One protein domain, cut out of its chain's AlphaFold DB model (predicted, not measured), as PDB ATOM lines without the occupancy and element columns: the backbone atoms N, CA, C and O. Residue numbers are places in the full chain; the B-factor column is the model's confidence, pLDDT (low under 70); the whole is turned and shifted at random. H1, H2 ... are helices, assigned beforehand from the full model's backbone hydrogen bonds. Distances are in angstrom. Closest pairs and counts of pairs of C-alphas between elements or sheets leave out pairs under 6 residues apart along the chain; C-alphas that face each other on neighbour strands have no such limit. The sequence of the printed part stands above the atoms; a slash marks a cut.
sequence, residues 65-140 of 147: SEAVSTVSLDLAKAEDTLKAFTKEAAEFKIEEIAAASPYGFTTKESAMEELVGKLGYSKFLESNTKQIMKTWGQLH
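AT A GLANCE: This is residues 65 to 140 of the 147 residues of the protein "Hypothetical protein" of Ditylum brightwellii (UniProt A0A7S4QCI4). One long helix, H1, has three short helices, H2, H3 and H4, packed crosswise on its last part as a small compact head, while residues 65 to 85 of H1 stick out as a free arm. The printed part has 76 residues with four named helices, H1 to H4 in order, all helix. It is loose, radius of gyration of the C-alphas 16.0 A, spanning 55 by 18 by 18 A.

IN THESE COORDINATES: H1, residues 65 to 99, runs 49.7 A from C-alpha 65 at (297.883, 339.367, 356.586). H2 is residues 108 to 119, H3 121 to 126, and H4 129 to 139, ending at C-alpha 139 (334.672, 374.350, 359.442).

HOW THE PARTS SIT: Residues 90 to 98 of H1 touch H2, about perpendicular at 73 degrees; the closest C-alphas, Ile 94 and Lys 108, are 6.1 A apart. Residues 86 to 90 touch H3, closest C-alphas Ala 90 and Leu 125, 6.3 A. Residues 93 to 97 touch H4, closest C-alphas Lys 93 and Thr 129, 6.7 A. In the four helices every O i to N i+4 pair is within hydrogen-bond range.

THE WHOLE: The printed part has no cut and no long link. pLDDT is under 70 at residues 65 to 86 and 104.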
ATOM      1  N   SER A  65     297.842 339.024 355.146       43.16
ATOM      2  CA  SER A  65     297.883 339.367 356.586       43.16
ATOM      3  C   SER A  65     299.127 338.848 357.321       43.16
ATOM      4  O   SER A  65     299.655 339.547 358.186       43.16
ATOM      5  N   GLU A  66     299.672 337.683 356.953       41.44
ATOM      6  CA  GLU A  66     300.947 337.203 357.518       41.44
ATOM      7  C   GLU A  66     302.170 337.753 356.771       41.44
ATOM      8  O   GLU A  66     303.184 338.056 357.405       41.44
ATOM      9  N   ALA A  67     302.063 337.988 355.458       40.97
ATOM     10  CA  ALA A  67     303.101 338.677 354.695       40.97
ATOM     11  C   ALA A  67     303.218 340.156 355.098       40.97
ATOM     12  O   ALA A  67     304.326 340.654 355.196       40.97
ATOM     13  N   VAL A  68     302.131 340.867 355.425       42.88
ATOM     14  CA  VAL A  68     302.233 342.257 355.918       42.88
ATOM     15  C   VAL A  68     302.751 342.313 357.359       42.88
ATOM     16  O   VAL A  68     303.481 343.242 357.693       42.88
ATOM     17  N   SER A  69     302.474 341.313 358.204       37.69
ATOM     18  CA  SER A  69     303.066 341.223 359.551       37.69
ATOM     19  C   SER A  69     304.567 340.913 359.502       37.69
ATOM     20  O   SER A  69     305.360 341.597 360.150       37.69
ATOM     21  N   THR A  70     304.982 339.948 358.673       41.50
ATOM     22  CA  THR A  70     306.401 339.625 358.457       41.50
ATOM     23  C   THR A  70     307.132 340.729 357.708       41.50
ATOM     24  O   THR A  70     308.213 341.080 358.140       41.50
ATOM     25  N   VAL A  71     306.544 341.369 356.695       43.31
ATOM     26  CA  VAL A  71     307.122 342.551 356.030       43.31
ATOM     27  C   VAL A  71     307.175 343.754 356.971       43.31
ATOM     28  O   VAL A  71     308.113 344.526 356.870       43.31
ATOM     29  N   SER A  72     306.265 343.916 357.936       45.66
ATOM     30  CA  SER A  72     306.377 344.980 358.952       45.66
ATOM     31  C   SER A  72     307.462 344.686 360.001       45.66
ATOM     32  O   SER A  72     308.163 345.597 360.440       45.66
ATOM     33  N   LEU A  73     307.652 343.414 360.375       45.09
ATOM     34  CA  LEU A  73     308.752 342.957 361.238       45.09
ATOM     35  C   LEU A  73     310.111 342.996 360.520       45.09
ATOM     36  O   LEU A  73     311.130 343.312 361.138       45.09
ATOM     37  N   ASP A  74     310.120 342.702 359.221       39.88
ATOM     38  CA  ASP A  74     311.288 342.774 358.351       39.88
ATOM     39  C   ASP A  74     311.570 344.212 357.926       39.88
ATOM     40  O   ASP A  74     312.726 344.543 357.793       39.88
ATOM     41  N   LEU A  75     310.589 345.117 357.839       42.75
ATOM     42  CA  LEU A  75     310.810 346.558 357.644       42.75
ATOM     43  C   LEU A  75     311.494 347.189 358.853       42.75
ATOM     44  O   LEU A  75     312.392 347.997 358.672       42.75
ATOM     45  N   ALA A  76     311.133 346.800 360.079       48.59
ATOM     46  CA  ALA A  76     311.844 347.254 361.274       48.59
ATOM     47  C   ALA A  76     313.294 346.735 361.292       48.59
ATOM     48  O   ALA A  76     314.223 347.494 361.557       48.59
ATOM     49  N   LYS A  77     313.511 345.465 360.918       51.75
ATOM     50  CA  LYS A  77     314.861 344.905 360.729       51.75
ATOM     51  C   LYS A  77     315.582 345.460 359.500       51.75
ATOM     52  O   LYS A  77     316.804 345.534 359.526       51.75
ATOM     53  N   ALA A  78     314.874 345.850 358.449       51.88
ATOM     54  CA  ALA A  78     315.390 346.471 357.234       51.88
ATOM     55  C   ALA A  78     315.796 347.908 357.535       51.88
ATOM     56  O   ALA A  78     316.824 348.358 357.063       51.88
ATOM     57  N   GLU A  79     315.045 348.612 358.380       51.34
ATOM     58  CA  GLU A  79     315.440 349.895 358.937       51.34
ATOM     59  C   GLU A  79     316.643 349.752 359.862       51.34
ATOM     60  O   GLU A  79     317.544 350.574 359.772       51.34
ATOM     61  N   ASP A  80     316.701 348.738 360.730       54.97
ATOM     62  CA  ASP A  80     317.870 348.496 361.587       54.97
ATOM     63  C   ASP A  80     319.100 348.055 360.787       54.97
ATOM     64  O   ASP A  80     320.208 348.493 361.080       54.97
ATOM     65  N   THR A  81     318.931 347.249 359.738       57.34
ATOM     66  CA  THR A  81     320.028 346.866 358.837       57.34
ATOM     67  C   THR A  81     320.433 348.020 357.938       57.34
ATOM     68  O   THR A  81     321.624 348.256 357.799       57.34
ATOM     69  N   LEU A  82     319.506 348.812 357.395       57.03
ATOM     70  CA  LEU A  82     319.833 350.053 356.688       57.03
ATOM     71  C   LEU A  82     320.539 351.032 357.623       57.03
ATOM     72  O   LEU A  82     321.562 351.581 357.235       57.03
ATOM     73  N   LYS A  83     320.076 351.203 358.867       60.78
ATOM     74  CA  LYS A  83     320.763 352.010 359.887       60.78
ATOM     75  C   LYS A  83     322.162 351.461 360.160       60.78
ATOM     76  O   LYS A  83     323.106 352.244 360.165       60.78
ATOM     77  N   ALA A  84     322.324 350.146 360.297       61.56
ATOM     78  CA  ALA A  84     323.623 349.505 360.483       61.56
ATOM     79  C   ALA A  84     324.555 349.721 359.279       61.56
ATOM     80  O   ALA A  84     325.673 350.186 359.470       61.56
ATOM     81  N   PHE A  85     324.079 349.523 358.046       59.91
ATOM     82  CA  PHE A  85     324.847 349.782 356.827       59.91
ATOM     83  C   PHE A  85     325.187 351.264 356.662       59.91
ATOM     84  O   PHE A  85     326.297 351.604 356.259       59.91
ATOM     85  N   THR A  86     324.268 352.170 357.002       69.81
ATOM     86  CA  THR A  86     324.544 353.613 356.981       69.81
ATOM     87  C   THR A  86     325.537 354.021 358.064       69.81
ATOM     88  O   THR A  86     326.356 354.906 357.827       69.81
ATOM     89  N   LYS A  87     325.532 353.343 359.218       73.00
ATOM     90  CA  LYS A  87     326.496 353.558 360.294       73.00
ATOM     91  C   LYS A  87     327.881 353.040 359.914       73.00
ATOM     92  O   LYS A  87     328.829 353.806 360.012       73.00
ATOM     93  N   GLU A  88     327.995 351.817 359.400       75.81
ATOM     94  CA  GLU A  88     329.270 351.276 358.908       75.81
ATOM     95  C   GLU A  88     329.828 352.112 357.750       75.81
ATOM     96  O   GLU A  88     331.017 352.421 357.725       75.81
ATOM     97  N   ALA A  89     328.980 352.556 356.817       76.25
ATOM     98  CA  ALA A  89     329.407 353.433 355.729       76.25
ATOM     99  C   ALA A  89     329.878 354.807 356.237       76.25
ATOM    100  O   ALA A  89     330.848 355.364 355.718       76.25
ATOM    101  N   ALA A  90     329.205 355.362 357.249       76.12
ATOM    102  CA  ALA A  90     329.610 356.608 357.889       76.12
ATOM    103  C   ALA A  90     330.948 356.459 358.629       76.12
ATOM    104  O   ALA A  90     331.829 357.306 358.473       76.12
ATOM    105  N   GLU A  91     331.112 355.371 359.383       80.88
ATOM    106  CA  GLU A  91     332.346 355.037 360.091       80.88
ATOM    107  C   GLU A  91     333.503 354.857 359.106       80.88
ATOM    108  O   GLU A  91     334.527 355.516 359.258       80.88
ATOM    109  N   PHE A  92     333.323 354.087 358.031       82.88
ATOM    110  CA  PHE A  92     334.355 353.891 357.012       82.88
ATOM    111  C   PHE A  92     334.853 355.221 356.423       82.88
ATOM    112  O   PHE A  92     336.054 355.460 356.307       82.88
ATOM    113  N   LYS A  93     333.936 356.146 356.115       80.38
ATOM    114  CA  LYS A  93     334.311 357.471 355.599       80.38
ATOM    115  C   LYS A  93     335.052 358.319 356.620       80.38
ATOM    116  O   LYS A  93     335.996 359.023 356.259       80.38
ATOM    117  N   ILE A  94     334.620 358.297 357.880       81.56
ATOM    118  CA  ILE A  94     335.295 359.056 358.933       81.56
ATOM    119  C   ILE A  94     336.684 358.475 359.214       81.56
ATOM    120  O   ILE A  94     337.593 359.229 359.546       81.56
ATOM    121  N   GLU A  95     336.880 357.166 359.030       83.56
ATOM    122  CA  GLU A  95     338.192 356.524 359.111       83.56
ATOM    123  C   GLU A  95     339.128 356.965 357.992       83.56
ATOM    124  O   GLU A  95     340.281 357.287 358.274       83.56
ATOM    125  N   GLU A  96     338.648 357.062 356.750       82.31
ATOM    126  CA  GLU A  96     339.452 357.608 355.649       82.31
ATOM    127  C   GLU A  96     339.865 359.065 355.907       82.31
ATOM    128  O   GLU A  96     340.992 359.467 355.611       82.31
ATOM    129  N   ILE A  97     338.970 359.867 356.493       79.88
ATOM    130  CA  ILE A  97     339.268 361.254 356.869       79.88
ATOM    131  C   ILE A  97     340.257 361.289 358.035       79.88
ATOM    132  O   ILE A  97     341.227 362.038 357.978       79.88
ATOM    133  N   ALA A  98     340.069 360.453 359.058       81.44
ATOM    134  CA  ALA A  98     340.995 360.337 360.182       81.44
ATOM    135  C   ALA A  98     342.399 359.925 359.712       81.44
ATOM    136  O   ALA A  98     343.397 360.484 360.163       81.44
ATOM    137  N   ALA A  99     342.483 358.993 358.757       81.50
ATOM    138  CA  ALA A  99     343.739 358.559 358.152       81.50
ATOM    139  C   ALA A  99     344.445 359.694 357.396       81.50
ATOM    140  O   ALA A  99     345.671 359.771 357.412       81.50
ATOM    141  N   ALA A 100     343.689 360.613 356.787       78.12
ATOM    142  CA  ALA A 100     344.243 361.818 356.174       78.12
ATOM    143  C   ALA A 100     344.722 362.866 357.198       78.12
ATOM    144  O   ALA A 100     345.382 363.825 356.802       78.12
ATOM    145  N   SER A 101     344.403 362.690 358.490       75.56
ATOM    146  CA  SER A 101     344.783 363.570 359.606       75.56
ATOM    147  C   SER A 101     344.632 365.071 359.291       75.56
ATOM    148  O   SER A 101     345.605 365.822 359.404       75.56
ATOM    149  N   PRO A 102     343.441 365.536 358.859       76.12
ATOM    150  CA  PRO A 102     343.237 366.938 358.531       76.12
ATOM    151  C   PRO A 102     343.355 367.819 359.778       76.12
ATOM    152  O   PRO A 102     343.081 367.393 360.903       76.12
ATOM    153  N   TYR A 103     343.747 369.076 359.576       72.38
ATOM    154  CA  TYR A 103     343.863 370.052 360.655       72.38
ATOM    155  C   TYR A 103     342.547 370.185 361.441       72.38
ATOM    156  O   TYR A 103     341.457 370.170 360.863       72.38
ATOM    157  N   GLY A 104     342.647 370.276 362.769       69.81
ATOM    158  CA  GLY A 104     341.486 370.358 363.662       69.81
ATOM    159  C   GLY A 104     340.753 369.032 363.901       69.81
ATOM    160  O   GLY A 104     339.788 369.020 364.657       69.81
ATOM    161  N   PHE A 105     341.194 367.913 363.310       79.69
ATOM    162  CA  PHE A 105     340.596 366.600 363.573       79.69
ATOM    163  C   PHE A 105     340.858 366.151 365.014       79.69
ATOM    164  O   PHE A 105     342.005 365.978 365.425       79.69
ATOM    165  N   THR A 106     339.786 365.962 365.782       75.69
ATOM    166  CA  THR A 106     339.834 365.561 367.193       75.69
ATOM    167  C   THR A 106     339.576 364.063 367.341       75.69
ATOM    168  O   THR A 106     340.503 363.269 367.488       75.69
ATOM    169  N   THR A 107     338.310 363.660 367.280       81.25
ATOM    170  CA  THR A 107     337.848 362.278 367.388       81.25
ATOM    171  C   THR A 107     336.880 361.968 366.254       81.25
ATOM    172  O   THR A 107     336.216 362.858 365.722       81.25
ATOM    173  N   LYS A 108     336.778 360.683 365.894       80.38
ATOM    174  CA  LYS A 108     335.863 360.204 364.847       80.38
ATOM    175  C   LYS A 108     334.416 360.642 365.111       80.38
ATOM    176  O   LYS A 108     333.755 361.121 364.199       80.38
ATOM    177  N   GLU A 109     333.953 360.538 366.356       79.62
ATOM    178  CA  GLU A 109     332.590 360.923 366.751       79.62
ATOM    179  C   GLU A 109     332.348 362.433 366.627       79.62
ATOM    180  O   GLU A 109     331.390 362.830 365.970       79.62
ATOM    181  N   SER A 110     333.248 363.275 367.156       79.50
ATOM    182  CA  SER A 110     333.128 364.742 367.052       79.50
ATOM    183  C   SER A 110     333.156 365.197 365.595       79.50
ATOM    184  O   SER A 110     332.334 366.005 365.168       79.50
ATOM    185  N   ALA A 111     334.066 364.630 364.796       80.75
ATOM    186  CA  ALA A 111     334.158 364.954 363.382       80.75
ATOM    187  C   ALA A 111     332.894 364.543 362.616       80.75
ATOM    188  O   ALA A 111     332.427 365.286 361.750       80.75
ATOM    189  N   MET A 112     332.317 363.384 362.947       80.25
ATOM    190  CA  MET A 112     331.072 362.925 362.342       80.25
ATOM    191  C   MET A 112     329.903 363.837 362.717       80.25
ATOM    192  O   MET A 112     329.167 364.243 361.823       80.25
ATOM    193  N   GLU A 113     329.752 364.213 363.989       83.69
ATOM    194  CA  GLU A 113     328.699 365.136 364.431       83.69
ATOM    195  C   GLU A 113     328.801 366.505 363.752       83.69
ATOM    196  O   GLU A 113     327.793 367.035 363.289       83.69
ATOM    197  N   GLU A 114     330.003 367.068 363.617       81.44
ATOM    198  CA  GLU A 114     330.207 368.366 362.967       81.44
ATOM    199  C   GLU A 114     329.929 368.315 361.456       81.44
ATOM    200  O   GLU A 114     329.252 369.187 360.899       81.44
ATOM    201  N   LEU A 115     330.412 367.270 360.779       81.56
ATOM    202  CA  LEU A 115     330.205 367.083 359.341       81.56
ATOM    203  C   LEU A 115     328.743 366.791 359.016       81.56
ATOM    204  O   LEU A 115     328.190 367.384 358.087       81.56
ATOM    205  N   VAL A 116     328.101 365.923 359.795       83.25
ATOM    206  CA  VAL A 116     326.672 365.623 359.677       83.25
ATOM    207  C   VAL A 116     325.836 366.840 360.067       83.25
ATOM    208  O   VAL A 116     324.866 367.139 359.378       83.25
ATOM    209  N   GLY A 117     326.221 367.596 361.096       81.75
ATOM    210  CA  GLY A 117     325.543 368.830 361.497       81.75
ATOM    211  C   GLY A 117     325.591 369.912 360.416       81.75
ATOM    212  O   GLY A 117     324.633 370.667 360.249       81.75
ATOM    213  N   LYS A 118     326.674 369.965 359.629       82.25
ATOM    214  CA  LYS A 118     326.827 370.929 358.530       82.25
ATOM    215  C   LYS A 118     326.183 370.482 357.215       82.25
ATOM    216  O   LYS A 118     325.633 371.321 356.501       82.25
ATOM    217  N   LEU A 119     326.301 369.203 356.855       78.88
ATOM    218  CA  LEU A 119     325.862 368.667 355.556       78.88
ATOM    219  C   LEU A 119     324.477 368.013 355.609       78.88
ATOM    220  O   LEU A 119     323.774 368.010 354.599       78.88
ATOM    221  N   GLY A 120     324.094 367.473 356.760       79.69
ATOM    222  CA  GLY A 120     323.021 366.495 356.914       79.69
ATOM    223  C   GLY A 120     323.518 365.062 356.693       79.69
ATOM    224  O   GLY A 120     324.419 364.817 355.889       79.69
ATOM    225  N   TYR A 121     322.904 364.096 357.386       76.19
ATOM    226  CA  TYR A 121     323.343 362.691 357.391       76.19
ATOM    227  C   TYR A 121     323.301 362.045 355.996       76.19
ATOM    228  O   TYR A 121     324.278 361.443 355.560       76.19
ATOM    229  N   SER A 122     322.216 362.261 355.243       76.88
ATOM    230  CA  SER A 122     322.084 361.765 353.861       76.88
ATOM    231  C   SER A 122     323.162 362.355 352.942       76.88
ATOM    232  O   SER A 122     323.862 361.616 352.254       76.88
ATOM    233  N   LYS A 123     323.406 363.668 353.010       79.19
ATOM    234  CA  LYS A 123     324.417 364.319 352.168       79.19
ATOM    235  C   LYS A 123     325.844 363.918 352.537       79.19
ATOM    236  O   LYS A 123     326.700 363.843 351.660       79.19
ATOM    237  N   PHE A 124     326.118 363.654 353.812       80.50
ATOM    238  CA  PHE A 124     327.397 363.109 354.270       80.50
ATOM    239  C   PHE A 124     327.653 361.705 353.685       80.50
ATOM    240  O   PHE A 124     328.735 361.423 353.160       80.50
ATOM    241  N   LEU A 125     326.630 360.847 353.671       81.62
ATOM    242  CA  LEU A 125     326.703 359.518 353.060       81.62
ATOM    243  C   LEU A 125     326.783 359.548 351.529       81.62
ATOM    244  O   LEU A 125     327.426 358.683 350.941       81.62
ATOM    245  N   GLU A 126     326.236 360.563 350.874       81.62
ATOM    246  CA  GLU A 126     326.337 360.720 349.417       81.62
ATOM    247  C   GLU A 126     327.644 361.397 348.966       81.62
ATOM    248  O   GLU A 126     328.119 361.170 347.854       81.62
ATOM    249  N   SER A 127     328.265 362.215 349.821       79.62
ATOM    250  CA  SER A 127     329.471 362.982 349.475       79.62
ATOM    251  C   SER A 127     330.724 362.111 349.440       79.62
ATOM    252  O   SER A 127     330.940 361.281 350.319       79.62
ATOM    253  N   ASN A 128     331.615 362.323 348.474       82.56
ATOM    254  CA  ASN A 128     332.913 361.643 348.478       82.56
ATOM    255  C   ASN A 128     333.882 362.259 349.506       82.56
ATOM    256  O   ASN A 128     333.704 363.393 349.958       82.56
ATOM    257  N   THR A 129     334.958 361.545 349.830       80.81
ATOM    258  CA  THR A 129     335.941 361.953 350.847       80.81
ATOM    259  C   THR A 129     336.540 363.342 350.564       80.81
ATOM    260  O   THR A 129     336.711 364.138 351.480       80.81
ATOM    261  N   LYS A 130     336.755 363.714 349.290       82.06
ATOM    262  CA  LYS A 130     337.256 365.053 348.903       82.06
ATOM    263  C   LYS A 130     336.261 366.176 349.217       82.06
ATOM    264  O   LYS A 130     336.660 367.249 349.663       82.06
ATOM    265  N   GLN A 131     334.972 365.957 348.968       84.00
ATOM    266  CA  GLN A 131     333.912 366.919 349.281       84.00
ATOM    267  C   GLN A 131     333.742 367.080 350.793       84.00
ATOM    268  O   GLN A 131     333.557 368.200 351.277       84.00
ATOM    269  N   ILE A 132     333.861 365.977 351.534       82.69
ATOM    270  CA  ILE A 132     333.802 366.001 352.994       82.69
ATOM    271  C   ILE A 132     335.016 366.751 353.555       82.69
ATOM    272  O   ILE A 132     334.826 367.676 354.337       82.69
ATOM    273  N   MET A 133     336.237 366.479 353.081       81.56
ATOM    274  CA  MET A 133     337.441 367.232 353.476       81.56
ATOM    275  C   MET A 133     337.351 368.723 353.132       81.56
ATOM    276  O   MET A 133     337.785 369.565 353.913       81.56
ATOM    277  N   LYS A 134     336.759 369.083 351.987       83.88
ATOM    278  CA  LYS A 134     336.522 370.492 351.642       83.88
ATOM    279  C   LYS A 134     335.582 371.163 352.644       83.88
ATOM    280  O   LYS A 134     335.801 372.313 353.006       83.88
ATOM    281  N   THR A 135     334.547 370.452 353.078       83.75
ATOM    282  CA  THR A 135     333.618 370.943 354.105       83.75
ATOM    283  C   THR A 135     334.310 371.026 355.465       83.75
ATOM    284  O   THR A 135     334.148 372.017 356.168       83.75
ATOM    285  N   TRP A 136     335.149 370.041 355.793       82.56
ATOM    286  CA  TRP A 136     335.978 370.044 356.994       82.56
ATOM    287  C   TRP A 136     336.899 371.263 357.040       82.56
ATOM    288  O   TRP A 136     336.872 372.000 358.013       82.56
ATOM    289  N   GLY A 137     337.621 371.563 355.957       81.44
ATOM    290  CA  GLY A 137     338.476 372.754 355.874       81.44
ATOM    291  C   GLY A 137     337.714 374.087 355.877       81.44
ATOM    292  O   GLY A 137     338.306 375.127 356.144       81.44
ATOM    293  N   GLN A 138     336.406 374.092 355.596       81.81
ATOM    294  CA  GLN A 138     335.558 375.274 355.804       81.81
ATOM    295  C   GLN A 138     335.146 375.450 357.270       81.81
ATOM    296  O   GLN A 138     334.933 376.582 357.699       81.81
ATOM    297  N   LEU A 139     334.994 374.349 358.011       78.50
ATOM    298  CA  LEU A 139     334.672 374.350 359.442       78.50
ATOM    299  C   LEU A 139     335.913 374.633 360.295       78.50
ATOM    300  O   LEU A 139     335.845 375.413 361.239       78.50
ATOM    301  N   HIS A 140     337.045 374.056 359.896       79.75
ATOM    302  CA  HIS A 140     338.360 374.198 360.512       79.75
ATOM    303  C   HIS A 140     339.323 374.845 359.514       79.75
ATOM    304  O   HIS A 140     340.211 374.169 358.988       79.75
TER     305      HIS A 140